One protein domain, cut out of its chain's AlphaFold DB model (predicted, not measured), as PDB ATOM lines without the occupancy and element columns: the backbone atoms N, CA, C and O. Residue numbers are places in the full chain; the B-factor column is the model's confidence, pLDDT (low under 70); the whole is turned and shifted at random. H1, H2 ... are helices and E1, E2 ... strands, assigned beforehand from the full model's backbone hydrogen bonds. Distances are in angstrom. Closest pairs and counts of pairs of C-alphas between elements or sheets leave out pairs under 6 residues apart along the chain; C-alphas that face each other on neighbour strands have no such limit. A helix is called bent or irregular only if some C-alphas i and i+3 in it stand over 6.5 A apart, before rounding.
ATOM      1  N   TYR A  71     -39.756   0.086 -19.954       96.88
ATOM      2  CA  TYR A  71     -40.919   0.890 -20.302       96.88
ATOM      3  C   TYR A  71     -41.779   0.121 -21.296       96.88
ATOM      4  O   TYR A  71     -41.317  -0.208 -22.391       96.88
ATOM      5  N   ARG A  72     -43.044  -0.124 -20.944       95.06
ATOM      6  CA  ARG A  72     -44.047  -0.644 -21.877       95.06
ATOM      7  C   ARG A  72     -45.022   0.467 -22.214       95.06
ATOM      8  O   ARG A  72     -45.741   0.949 -21.346       95.06
ATOM      9  N   CYS A  73     -45.036   0.872 -23.480       95.31
ATOM     10  CA  CYS A  73     -45.947   1.895 -23.977       95.31
ATOM     11  C   CYS A  73     -46.998   1.272 -24.887       95.31
ATOM     12  O   CYS A  73     -46.656   0.520 -25.801       95.31
ATOM     13  N   ALA A  74     -48.256   1.662 -24.712       93.75
ATOM     14  CA  ALA A  74     -49.335   1.267 -25.607       93.75
ATOM     15  C   ALA A  74     -50.146   2.488 -26.046       93.75
ATOM     16  O   ALA A  74     -50.434   3.377 -25.247       93.75
ATOM     17  N   VAL A  75     -50.486   2.542 -27.337       93.69
ATOM     18  CA  VAL A  75     -51.246   3.645 -27.933       93.69
ATOM     19  C   VAL A  75     -52.412   3.084 -28.735       93.69
ATOM     20  O   VAL A  75     -52.214   2.366 -29.715       93.69
ATOM     21  N   TRP A  76     -53.629   3.451 -28.343       91.50
ATOM     22  CA  TRP A  76     -54.874   3.003 -28.964       91.50
ATOM     23  C   TRP A  76     -55.654   4.169 -29.545       91.50
ATOM     24  O   TRP A  76     -55.519   5.309 -29.112       91.50
ATOM     25  N   GLY A  77     -56.529   3.854 -30.492       88.50
ATOM     26  CA  GLY A  77     -57.432   4.811 -31.115       88.50
ATOM     27  C   GLY A  77     -57.159   4.988 -32.612       88.50
ATOM     28  O   GLY A  77     -56.050   4.695 -33.087       88.50
ATOM     29  N   PRO A  78     -58.178   5.421 -33.366       78.69
ATOM     30  CA  PRO A  78     -58.071   5.626 -34.802       78.69
ATOM     31  C   PRO A  78     -57.303   6.918 -35.139       78.69
ATOM     32  O   PRO A  78     -57.215   7.832 -34.313       78.69
ATOM     33  N   PRO A  79     -56.736   7.022 -36.355       68.19
ATOM     34  CA  PRO A  79     -56.060   8.235 -36.791       68.19
ATOM     35  C   PRO A  79     -57.055   9.396 -36.886       68.19
ATOM     36  O   PRO A  79     -58.206   9.211 -37.277       68.19
ATOM     37  N   GLY A  80     -56.604  10.604 -36.543       68.38
ATOM     38  CA  GLY A  80     -57.415  11.822 -36.658       68.38
ATOM     39  C   GLY A  80     -58.527  11.975 -35.611       68.38
ATOM     40  O   GLY A  80     -59.275  12.944 -35.682       68.38
ATOM     41  N   GLN A  81     -58.635  11.064 -34.640       81.25
ATOM     42  CA  GLN A  81     -59.589  11.150 -33.526       81.25
ATOM     43  C   GLN A  81     -58.860  11.148 -32.176       81.25
ATOM     44  O   GLN A  81     -57.635  11.267 -32.117       81.25
ATOM     45  N   SER A  82     -59.612  11.021 -31.078       89.88
ATOM     46  CA  SER A  82     -59.008  10.856 -29.762       89.88
ATOM     47  C   SER A  82     -58.285   9.515 -29.648       89.88
ATOM     48  O   SER A  82     -58.868   8.470 -29.945       89.88
ATOM     49  N   SER A  83     -57.047   9.545 -29.163       93.75
ATOM     50  CA  SER A  83     -56.261   8.349 -28.848       93.75
ATOM     51  C   SER A  83     -55.916   8.292 -27.366       93.75
ATOM     52  O   SER A  83     -55.824   9.325 -26.708       93.75
ATOM     53  N   THR A  84     -55.683   7.094 -26.849       96.06
ATOM     54  CA  THR A  84     -55.184   6.881 -25.487       96.06
ATOM     55  C   THR A  84     -53.758   6.371 -25.575       96.06
ATOM     56  O   THR A  84     -53.489   5.466 -26.358       96.06
ATOM     57  N   ALA A  85     -52.853   6.937 -24.789       97.00
ATOM     58  CA  ALA A  85     -51.484   6.470 -24.644       97.00
ATOM     59  C   ALA A  85     -51.238   6.102 -23.178       97.00
ATOM     60  O   ALA A  85     -51.607   6.862 -22.286       97.00
ATOM     61  N   THR A  86     -50.635   4.950 -22.921       97.75
ATOM     62  CA  THR A  86     -50.259   4.505 -21.572       97.75
ATOM     63  C   THR A  86     -48.787   4.155 -21.514       97.75
ATOM     64  O   THR A  86     -48.191   3.795 -22.532       97.75
ATOM     65  N   LEU A  87     -48.227   4.259 -20.315       98.19
ATOM     66  CA  LEU A  87     -46.900   3.770 -19.996       98.19
ATOM     67  C   LEU A  87     -46.928   3.037 -18.658       98.19
ATOM     68  O   LEU A  87     -47.368   3.587 -17.644       98.19
ATOM     69  N   GLU A  88     -46.396   1.823 -18.677       98.19
ATOM     70  CA  GLU A  88     -45.975   1.064 -17.504       98.19
ATOM     71  C   GLU A  88     -44.454   1.166 -17.372       98.19
ATOM     72  O   GLU A  88     -43.727   1.150 -18.374       98.19
ATOM     73  N   ARG A  89     -43.972   1.278 -16.136       97.75
ATOM     74  CA  ARG A  89     -42.553   1.311 -15.795       97.75
ATOM     75  C   ARG A  89     -42.254   0.157 -14.853       97.75
ATOM     76  O   ARG A  89     -42.824   0.100 -13.771       97.75
ATOM     77  N   ASP A  90     -41.358  -0.732 -15.265       96.19
ATOM     78  CA  ASP A  90     -40.948  -1.907 -14.486       96.19
ATOM     79  C   ASP A  90     -42.141  -2.790 -14.050       96.19
ATOM     80  O   ASP A  90     -42.170  -3.322 -12.947       96.19
ATOM     81  N   GLY A  91     -43.147  -2.920 -14.927       95.50
ATOM     82  CA  GLY A  91     -44.376  -3.688 -14.683       95.50
ATOM     83  C   GLY A  91     -45.496  -2.923 -13.971       95.50
ATOM     84  O   GLY A  91     -46.616  -3.421 -13.911       95.50
ATOM     85  N   GLU A  92     -45.234  -1.706 -13.492       97.56
ATOM     86  CA  GLU A  92     -46.215  -0.897 -12.766       97.56
ATOM     87  C   GLU A  92     -46.805   0.215 -13.656       97.56
ATOM     88  O   GLU A  92     -46.049   0.993 -14.254       97.56
ATOM     89  N   PRO A  93     -48.142   0.355 -13.749       98.19
ATOM     90  CA  PRO A  93     -48.775   1.461 -14.465       98.19
ATOM     91  C   PRO A  93     -48.351   2.824 -13.906       98.19
ATOM     92  O   PRO A  93     -48.455   3.068 -12.705       98.19
ATOM     93  N   LEU A  94     -47.907   3.739 -14.777       98.06
ATOM     94  CA  LEU A  94     -47.390   5.048 -14.361       98.06
ATOM     95  C   LEU A  94     -48.107   6.232 -15.018       98.06
ATOM     96  O   LEU A  94     -48.433   7.201 -14.336       98.06
ATOM     97  N   LEU A  95     -48.341   6.193 -16.333       98.25
ATOM     98  CA  LEU A  95     -48.959   7.303 -17.067       98.25
ATOM     99  C   LEU A  95     -50.113   6.822 -17.939       98.25
ATOM    100  O   LEU A  95     -50.007   5.804 -18.621       98.25
ATOM    101  N   VAL A  96     -51.182   7.619 -17.978       97.62
ATOM    102  CA  VAL A  96     -52.301   7.470 -18.915       97.62
ATOM    103  C   VAL A  96     -52.656   8.841 -19.473       97.62
ATOM    104  O   VAL A  96     -53.019   9.747 -18.725       97.62
ATOM    105  N   TRP A  97     -52.569   9.003 -20.788       97.62
ATOM    106  CA  TRP A  97     -52.908  10.236 -21.490       97.62
ATOM    107  C   TRP A  97     -54.027  10.000 -22.487       97.62
ATOM    108  O   TRP A  97     -53.927   9.140 -23.363       97.62
ATOM    109  N   ARG A  98     -55.061  10.836 -22.414       96.81
ATOM    110  CA  ARG A  98     -55.967  11.045 -23.539       96.81
ATOM    111  C   ARG A  98     -55.368  12.115 -24.439       96.81
ATOM    112  O   ARG A  98     -54.931  13.158 -23.961       96.81
ATOM    113  N   LEU A  99     -55.352  11.859 -25.736       95.69
ATOM    114  CA  LEU A  99     -54.818  12.752 -26.751       95.69
ATOM    115  C   LEU A  99     -55.939  13.185 -27.682       95.69
ATOM    116  O   LEU A  99     -56.683  12.349 -28.193       95.69
ATOM    117  N   GLU A 100     -56.019  14.482 -27.939       94.06
ATOM    118  CA  GLU A 100     -56.798  15.064 -29.029       94.06
ATOM    119  C   GLU A 100     -55.811  15.629 -30.050       94.06
ATOM    120  O   GLU A 100     -55.165  16.658 -29.826       94.06
ATOM    121  N   GLY A 101     -55.621  14.902 -31.153       91.44
ATOM    122  CA  GLY A 101     -54.524  15.168 -32.077       91.44
ATOM    123  C   GLY A 101     -53.171  14.977 -31.388       91.44
ATOM    124  O   GLY A 101     -52.799  13.862 -31.041       91.44
ATOM    125  N   MET A 102     -52.433  16.071 -31.195       92.75
ATOM    126  CA  MET A 102     -51.120  16.069 -30.532       92.75
ATOM    127  C   MET A 102     -51.167  16.680 -29.131       92.75
ATOM    128  O   MET A 102     -50.113  16.941 -28.565       92.75
ATOM    129  N   THR A 103     -52.352  16.931 -28.575       95.44
ATOM    130  CA  THR A 103     -52.507  17.618 -27.289       95.44
ATOM    131  C   THR A 103     -53.054  16.677 -26.228       95.44
ATOM    132  O   THR A 103     -54.043  15.986 -26.465       95.44
ATOM    133  N   ILE A 104     -52.427  16.670 -25.054       96.94
ATOM    134  CA  ILE A 104     -52.845  15.871 -23.900       96.94
ATOM    135  C   ILE A 104     -54.058  16.520 -23.221       96.94
ATOM    136  O   ILE A 104     -54.137  17.747 -23.108       96.94
ATOM    137  N   ARG A 105     -55.007  15.688 -22.783       96.19
ATOM    138  CA  ARG A 105     -56.270  16.089 -22.156       96.19
ATOM    139  C   ARG A 105     -56.542  15.347 -20.853       96.19
ATOM    140  O   ARG A 105     -56.399  14.128 -20.792       96.19
ATOM    141  N   GLY A 106     -57.009  16.085 -19.849       87.06
ATOM    142  CA  GLY A 106     -57.574  15.560 -18.604       87.06
ATOM    143  C   GLY A 106     -56.573  14.880 -17.668       87.06
ATOM    144  O   GLY A 106     -56.988  14.139 -16.785       87.06
ATOM    145  N   ALA A 107     -55.271  15.111 -17.853       87.44
ATOM    146  CA  ALA A 107     -54.208  14.459 -17.090       87.44
ATOM    147  C   ALA A 107     -53.226  15.501 -16.542       87.44
ATOM    148  O   ALA A 107     -52.195  15.753 -17.153       87.44
ATOM    149  N   ALA A 108     -53.531  16.144 -15.411       90.62
ATOM    150  CA  ALA A 108     -52.565  17.029 -14.750       90.62
ATOM    151  C   ALA A 108     -51.293  16.244 -14.343       90.62
ATOM    152  O   ALA A 108     -51.411  15.077 -13.968       90.62
ATOM    153  N   PRO A 109     -50.086  16.838 -14.412       96.00
ATOM    154  CA  PRO A 109     -49.760  18.205 -14.849       96.00
ATOM    155  C   PRO A 109     -49.638  18.381 -16.381       96.00
ATOM    156  O   PRO A 109     -49.251  19.446 -16.860       96.00
ATOM    157  N   PHE A 110     -49.944  17.346 -17.160       97.81
ATOM    158  CA  PHE A 110     -49.770  17.295 -18.614       97.81
ATOM    159  C   PHE A 110     -50.920  17.917 -19.418       97.81
ATOM    160  O   PHE A 110     -50.788  18.086 -20.630       97.81
ATOM    161  N   ASP A 111     -52.051  18.235 -18.785       97.25
ATOM    162  CA  ASP A 111     -53.228  18.763 -19.477       97.25
ATOM    163  C   ASP A 111     -52.897  20.020 -20.299       97.25
ATOM    164  O   ASP A 111     -52.188  20.925 -19.857       97.25
ATOM    165  N   GLY A 112     -53.365  20.043 -21.547       96.12
ATOM    166  CA  GLY A 112     -53.105  21.126 -22.494       96.12
ATOM    167  C   GLY A 112     -51.719  21.110 -23.145       96.12
ATOM    168  O   GLY A 112     -51.490  21.882 -24.078       96.12
ATOM    169  N   ARG A 113     -50.795  20.234 -22.726       97.19
ATOM    170  CA  ARG A 113     -49.456  20.149 -23.327       97.19
ATOM    171  C   ARG A 113     -49.505  19.454 -24.687       97.19
ATOM    172  O   ARG A 113     -50.172  18.436 -24.866       97.19
ATOM    173  N   THR A 114     -48.771  20.007 -25.649       96.19
ATOM    174  CA  THR A 114     -48.576  19.407 -26.975       96.19
ATOM    175  C   THR A 114     -47.415  18.418 -26.952       96.19
ATOM    176  O   THR A 114     -46.400  18.685 -26.321       96.19
ATOM    177  N   LEU A 115     -47.518  17.308 -27.685       94.88
ATOM    178  CA  LEU A 115     -46.433  16.347 -27.915       94.88
ATOM    179  C   LEU A 115     -45.356  16.881 -28.875       94.88
ATOM    180  O   LEU A 115     -44.420  16.156 -29.216       94.88
ATOM    181  N   LYS A 116     -45.482  18.113 -29.371       91.62
ATOM    182  CA  LYS A 116     -44.504  18.769 -30.248       91.62
ATOM    183  C   LYS A 116     -43.546  19.655 -29.455       91.62
ATOM    184  O   LYS A 116     -43.786  19.968 -28.293       91.62
ATOM    185  N   ASP A 117     -42.449  20.024 -30.109       86.81
ATOM    186  CA  ASP A 117     -41.578  21.130 -29.709       86.81
ATOM    187  C   ASP A 117     -41.183  21.081 -28.218       86.81
ATOM    188  O   ASP A 117     -40.518  20.135 -27.782       86.81
ATOM    189  N   ALA A 118     -41.652  22.064 -27.444       92.31
ATOM    190  CA  ALA A 118     -41.254  22.397 -26.081       92.31
ATOM    191  C   ALA A 118     -41.590  21.357 -24.996       92.31
ATOM    192  O   ALA A 118     -41.232  21.574 -23.842       92.31
ATOM    193  N   PHE A 119     -42.248  20.236 -25.314       96.88
ATOM    194  CA  PHE A 119     -42.630  19.251 -24.294       96.88
ATOM    195  C   PHE A 119     -41.439  18.713 -23.491       96.88
ATOM    196  O   PHE A 119     -41.543  18.587 -22.280       96.88
ATOM    197  N   GLN A 120     -40.319  18.390 -24.151       95.38
ATOM    198  CA  GLN A 120     -39.122  17.866 -23.471       95.38
ATOM    199  C   GLN A 120     -38.548  18.901 -22.496       95.38
ATOM    200  O   GLN A 120     -38.408  18.607 -21.314       95.38
ATOM    201  N   ALA A 121     -38.337  20.133 -22.969       95.75
ATOM    202  CA  ALA A 121     -37.844  21.229 -22.138       95.75
ATOM    203  C   ALA A 121     -38.774  21.525 -20.949       95.75
ATOM    204  O   ALA A 121     -38.307  21.743 -19.838       95.75
ATOM    205  N   TRP A 122     -40.093  21.489 -21.166       97.25
ATOM    206  CA  TRP A 122     -41.074  21.628 -20.091       97.25
ATOM    207  C   TRP A 122     -40.990  20.478 -19.081       97.25
ATOM    208  O   TRP A 122     -40.955  20.730 -17.881       97.25
ATOM    209  N   ALA A 123     -40.943  19.228 -19.548       97.62
ATOM    210  CA  ALA A 123     -40.889  18.062 -18.672       97.62
ATOM    211  C   ALA A 123     -39.640  18.092 -17.780       97.62
ATOM    212  O   ALA A 123     -39.733  17.797 -16.596       97.62
ATOM    213  N   GLU A 124     -38.494  18.497 -18.327       95.88
ATOM    214  CA  GLU A 124     -37.245  18.652 -17.573       95.88
ATOM    215  C   GLU A 124     -37.278  19.787 -16.550       95.88
ATOM    216  O   GLU A 124     -36.633  19.682 -15.509       95.88
ATOM    217  N   ALA A 125     -37.979  20.878 -16.859       96.50
ATOM    218  CA  ALA A 125     -38.050  22.044 -15.986       96.50
ATOM    219  C   ALA A 125     -39.037  21.851 -14.826       96.50
ATOM    220  O   ALA A 125     -38.788  22.336 -13.725       96.50
ATOM    221  N   GLU A 126     -40.154  21.165 -15.073       97.06
ATOM    222  CA  GLU A 126     -41.308  21.168 -14.165       97.06
ATOM    223  C   GLU A 126     -41.544  19.838 -13.439       97.06
ATOM    224  O   GLU A 126     -42.282  19.806 -12.454       97.06
ATOM    225  N   LEU A 127     -40.972  18.729 -13.917       97.50
ATOM    226  CA  LEU A 127     -41.173  17.404 -13.327       97.50
ATOM    227  C   LEU A 127     -39.903  16.924 -12.627       97.50
ATOM    228  O   LEU A 127     -38.791  17.356 -12.934       97.50
ATOM    229  N   ASP A 128     -40.058  15.975 -11.705       95.06
ATOM    230  CA  ASP A 128     -38.894  15.252 -11.210       95.06
ATOM    231  C   ASP A 128     -38.226  14.465 -12.359       95.06
ATOM    232  O   ASP A 128     -38.911  14.040 -13.297       95.06
ATOM    233  N   PRO A 129     -36.901  14.234 -12.308       92.62
ATOM    234  CA  PRO A 129     -36.178  13.614 -13.418       92.62
ATOM    235  C   PRO A 129     -36.703  12.236 -13.849       92.62
ATOM    236  O   PRO A 129     -36.671  11.913 -15.036       92.62
ATOM    237  N   ASP A 130     -37.196  11.425 -12.910       94.31
ATOM    238  CA  ASP A 130     -37.663  10.064 -13.186       94.31
ATOM    239  C   ASP A 130     -39.041  10.076 -13.874       94.31
ATOM    240  O   ASP A 130     -39.299   9.252 -14.762       94.31
ATOM    241  N   LEU A 131     -39.922  11.010 -13.501       97.31
ATOM    242  CA  LEU A 131     -41.193  11.242 -14.189       97.31
ATOM    243  C   LEU A 131     -41.000  11.949 -15.534       97.31
ATOM    244  O   LEU A 131     -41.685  11.600 -16.496       97.31
ATOM    245  N   ALA A 132     -40.062  12.896 -15.632       97.81
ATOM    246  CA  ALA A 132     -39.706  13.556 -16.886       97.81
ATOM    247  C   ALA A 132     -39.234  12.535 -17.931       97.81
ATOM    248  O   ALA A 132     -39.738  12.527 -19.054       97.81
ATOM    249  N   GLU A 133     -38.331  11.626 -17.542       98.12
ATOM    250  CA  GLU A 133     -37.864  10.517 -18.383       98.12
ATOM    251  C   GLU A 133     -39.041   9.665 -18.884       98.12
ATOM    252  O   GLU A 133     -39.209   9.496 -20.094       98.12
ATOM    253  N   ALA A 134     -39.925   9.211 -17.987       98.31
ATOM    254  CA  ALA A 134     -41.101   8.425 -18.369       98.31
ATOM    255  C   ALA A 134     -42.059   9.199 -19.297       98.31
ATOM    256  O   ALA A 134     -42.521   8.670 -20.310       98.31
ATOM    257  N   ALA A 135     -42.332  10.472 -19.006       98.25
ATOM    258  CA  ALA A 135     -43.184  11.312 -19.841       98.25
ATOM    259  C   ALA A 135     -42.590  11.498 -21.245       98.25
ATOM    260  O   ALA A 135     -43.312  11.435 -22.239       98.25
ATOM    261  N   ILE A 136     -41.275  11.679 -21.364       97.75
ATOM    262  CA  ILE A 136     -40.594  11.809 -22.657       97.75
ATOM    263  C   ILE A 136     -40.672  10.497 -23.455       97.75
ATOM    264  O   ILE A 136     -40.925  10.541 -24.665       97.75
ATOM    265  N   VAL A 137     -40.553   9.341 -22.793       98.06
ATOM    266  CA  VAL A 137     -40.742   8.019 -23.416       98.06
ATOM    267  C   VAL A 137     -42.168   7.855 -23.952       98.06
ATOM    268  O   VAL A 137     -42.350   7.539 -25.134       98.06
ATOM    269  N   LEU A 138     -43.192   8.133 -23.135       98.06
ATOM    270  CA  LEU A 138     -44.588   8.040 -23.574       98.06
ATOM    271  C   LEU A 138     -44.894   9.036 -24.699       98.06
ATOM    272  O   LEU A 138     -45.538   8.678 -25.689       98.06
ATOM    273  N   ARG A 139     -44.373  10.266 -24.600       97.00
ATOM    274  CA  ARG A 139     -44.471  11.288 -25.651       97.00
ATOM    275  C   ARG A 139     -43.929  10.757 -26.968       97.00
ATOM    276  O   ARG A 139     -44.604  10.911 -27.985       97.00
ATOM    277  N   ARG A 140     -42.749  10.127 -26.975       95.56
ATOM    278  CA  ARG A 140     -42.181   9.573 -28.208       95.56
ATOM    279  C   ARG A 140     -43.083   8.498 -28.800       95.56
ATOM    280  O   ARG A 140     -43.404   8.595 -29.984       95.56
ATOM    281  N   ALA A 141     -43.506   7.528 -27.989       95.06
ATOM    282  CA  ALA A 141     -44.378   6.442 -28.431       95.06
ATOM    283  C   ALA A 141     -45.674   6.983 -29.053       95.06
ATOM    284  O   ALA A 141     -46.029   6.612 -30.171       95.06
ATOM    285  N   ALA A 142     -46.331   7.931 -28.379       95.00
ATOM    286  CA  ALA A 142     -47.537   8.584 -28.872       95.00
ATOM    287  C   ALA A 142     -47.302   9.377 -30.167       95.00
ATOM    288  O   ALA A 142     -48.083   9.240 -31.111       95.00
ATOM    289  N   TYR A 143     -46.213  10.151 -30.237       93.19
ATOM    290  CA  TYR A 143     -45.884  11.027 -31.364       93.19
ATOM    291  C   TYR A 143     -45.625  10.262 -32.667       93.19
ATOM    292  O   TYR A 143     -46.084  10.686 -33.727       93.19
ATOM    293  N   ILE A 144     -44.920   9.126 -32.603       90.44
ATOM    294  CA  ILE A 144     -44.635   8.292 -33.786       90.44
ATOM    295  C   ILE A 144     -45.769   7.319 -34.110       90.44
ATOM    296  O   ILE A 144     -45.806   6.747 -35.199       90.44
ATOM    297  N   SER A 145     -46.707   7.114 -33.184       91.31
ATOM    298  CA  SER A 145     -47.777   6.138 -33.360       91.31
ATOM    299  C   SER A 145     -48.604   6.341 -34.645       91.31
ATOM    300  O   SER A 145     -48.928   5.323 -35.264       91.31
ATOM    301  N   PRO A 146     -48.940   7.568 -35.114       89.19
ATOM    302  CA  PRO A 146     -49.795   7.747 -36.290       89.19
ATOM    303  C   PRO A 146     -49.185   7.196 -37.581       89.19
ATOM    304  O   PRO A 146     -49.920   6.833 -38.497       89.19
ATOM    305  N   VAL A 147     -47.858   7.055 -37.640       86.88
ATOM    306  CA  VAL A 147     -47.145   6.521 -38.811       86.88
ATOM    307  C   VAL A 147     -47.540   5.060 -39.088       86.88
ATOM    308  O   VAL A 147     -47.413   4.586 -40.214       86.88
ATOM    309  N   ARG A 148     -48.135   4.348 -38.112       87.00
ATOM    310  CA  ARG A 148     -48.721   3.010 -38.319       87.00
ATOM    311  C   ARG A 148     -49.861   2.988 -39.338       87.00
ATOM    312  O   ARG A 148     -50.181   1.920 -39.848       87.00
ATOM    313  N   PHE A 149     -50.475   4.126 -39.647       86.56
ATOM    314  CA  PHE A 149     -51.531   4.222 -40.658       86.56
ATOM    315  C   PHE A 149     -51.003   4.576 -42.048       86.56
ATOM    316  O   PHE A 149     -51.773   4.581 -43.001       86.56
ATOM    317  N   PHE A 150     -49.703   4.851 -42.185       86.81
ATOM    318  CA  PHE A 150     -49.108   5.155 -43.479       86.81
ATOM    319  C   PHE A 150     -48.770   3.843 -44.196       86.81
ATOM    320  O   PHE A 150     -48.316   2.869 -43.572       86.81
TER     321      PHE A 150
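This is residues 71 to 150 of the 207 residues of an uncharacterized protein of Deltaproteobacteria bacterium (UniProt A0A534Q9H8). A strongly twisted sheet of four strands has one long helix, H2, lying slantwise over one face, mostly over E2 and E3. The short helix H1 sits side by side with H2, away from the sheet, and folds back into it as a helical hairpin. The printed part has 80 residues, with four named strands and then two named helices, in the order E1, E2, E3, E4, H1, H2. The sheet runs E1, E2, E3, E4, all antiparallel, and the class is mixed, helices and strands. The whole is compact, with a radius of gyration of the C-alphas of 11.8 A and spans of 34 by 28 by 21 A.

Find C-alpha 71 at (-40.919, 0.890, -20.302); from there E1, residues 71 to 76, runs 16.6 A. Next look at E2, residues 82 to 89, 23.6 A long, and E3, residues 92 to 100, 25.1 A long. E4 is short, residues 103 to 105. H1 begins at C-alpha 119, (-42.630, 19.251, -24.294), and ends at residue 126. H2, residues 129 to 149, runs 32.6 A to C-alpha 149 at (-51.531, 4.222, -40.658); it is irregular, with C-alphas 143 and 146 7.1 A apart.

Start with the sheet, a meander, each strand the antiparallel neighbour of the one before, with E1 and E4 as edge strands. In the hairpin of E1 and E2, N 74 and O 86 are 3.1 A apart, within hydrogen-bond range. In the hairpin of E2 and E3, look at N 85 and O 97, 2.8 A. In the hairpin of E3 and E4, whose directions stand at 114 degrees, look at N 105 and O 98, 2.8 A. H2 is on the sheet at a height of 8.0 A, making two layers, a helix on one face of a sheet. It lies over E2, E3 and, only just, E1, where 3 of its C-alphas fall. On the local plane it runs slantwise to the strands, at 44 degrees to E2. The closest C-alphas of E2 and H2 are those of Leu 87 and Leu 138, 6.0 A. H1 is not on the sheet; it touches H2, at residues 132 to 136 of H2 alone, with C-alphas 123 and 132 the closest at 5.0 A. Their tilt is shallow, 17 degrees, opposite ways. Every O i to N i+4 pair is within hydrogen-bond range in H1, and 13 of 17 in H2.

The two farthest C-alphas, of Asp 128 and Phe 150, are 35.3 A apart. The printed part has no cut. The link from E4 to H1, residues 106 to 118, is long; the others are tight. Mean pLDDT of the printed part is 93.7; look for values under 70 at residues 79 to 80.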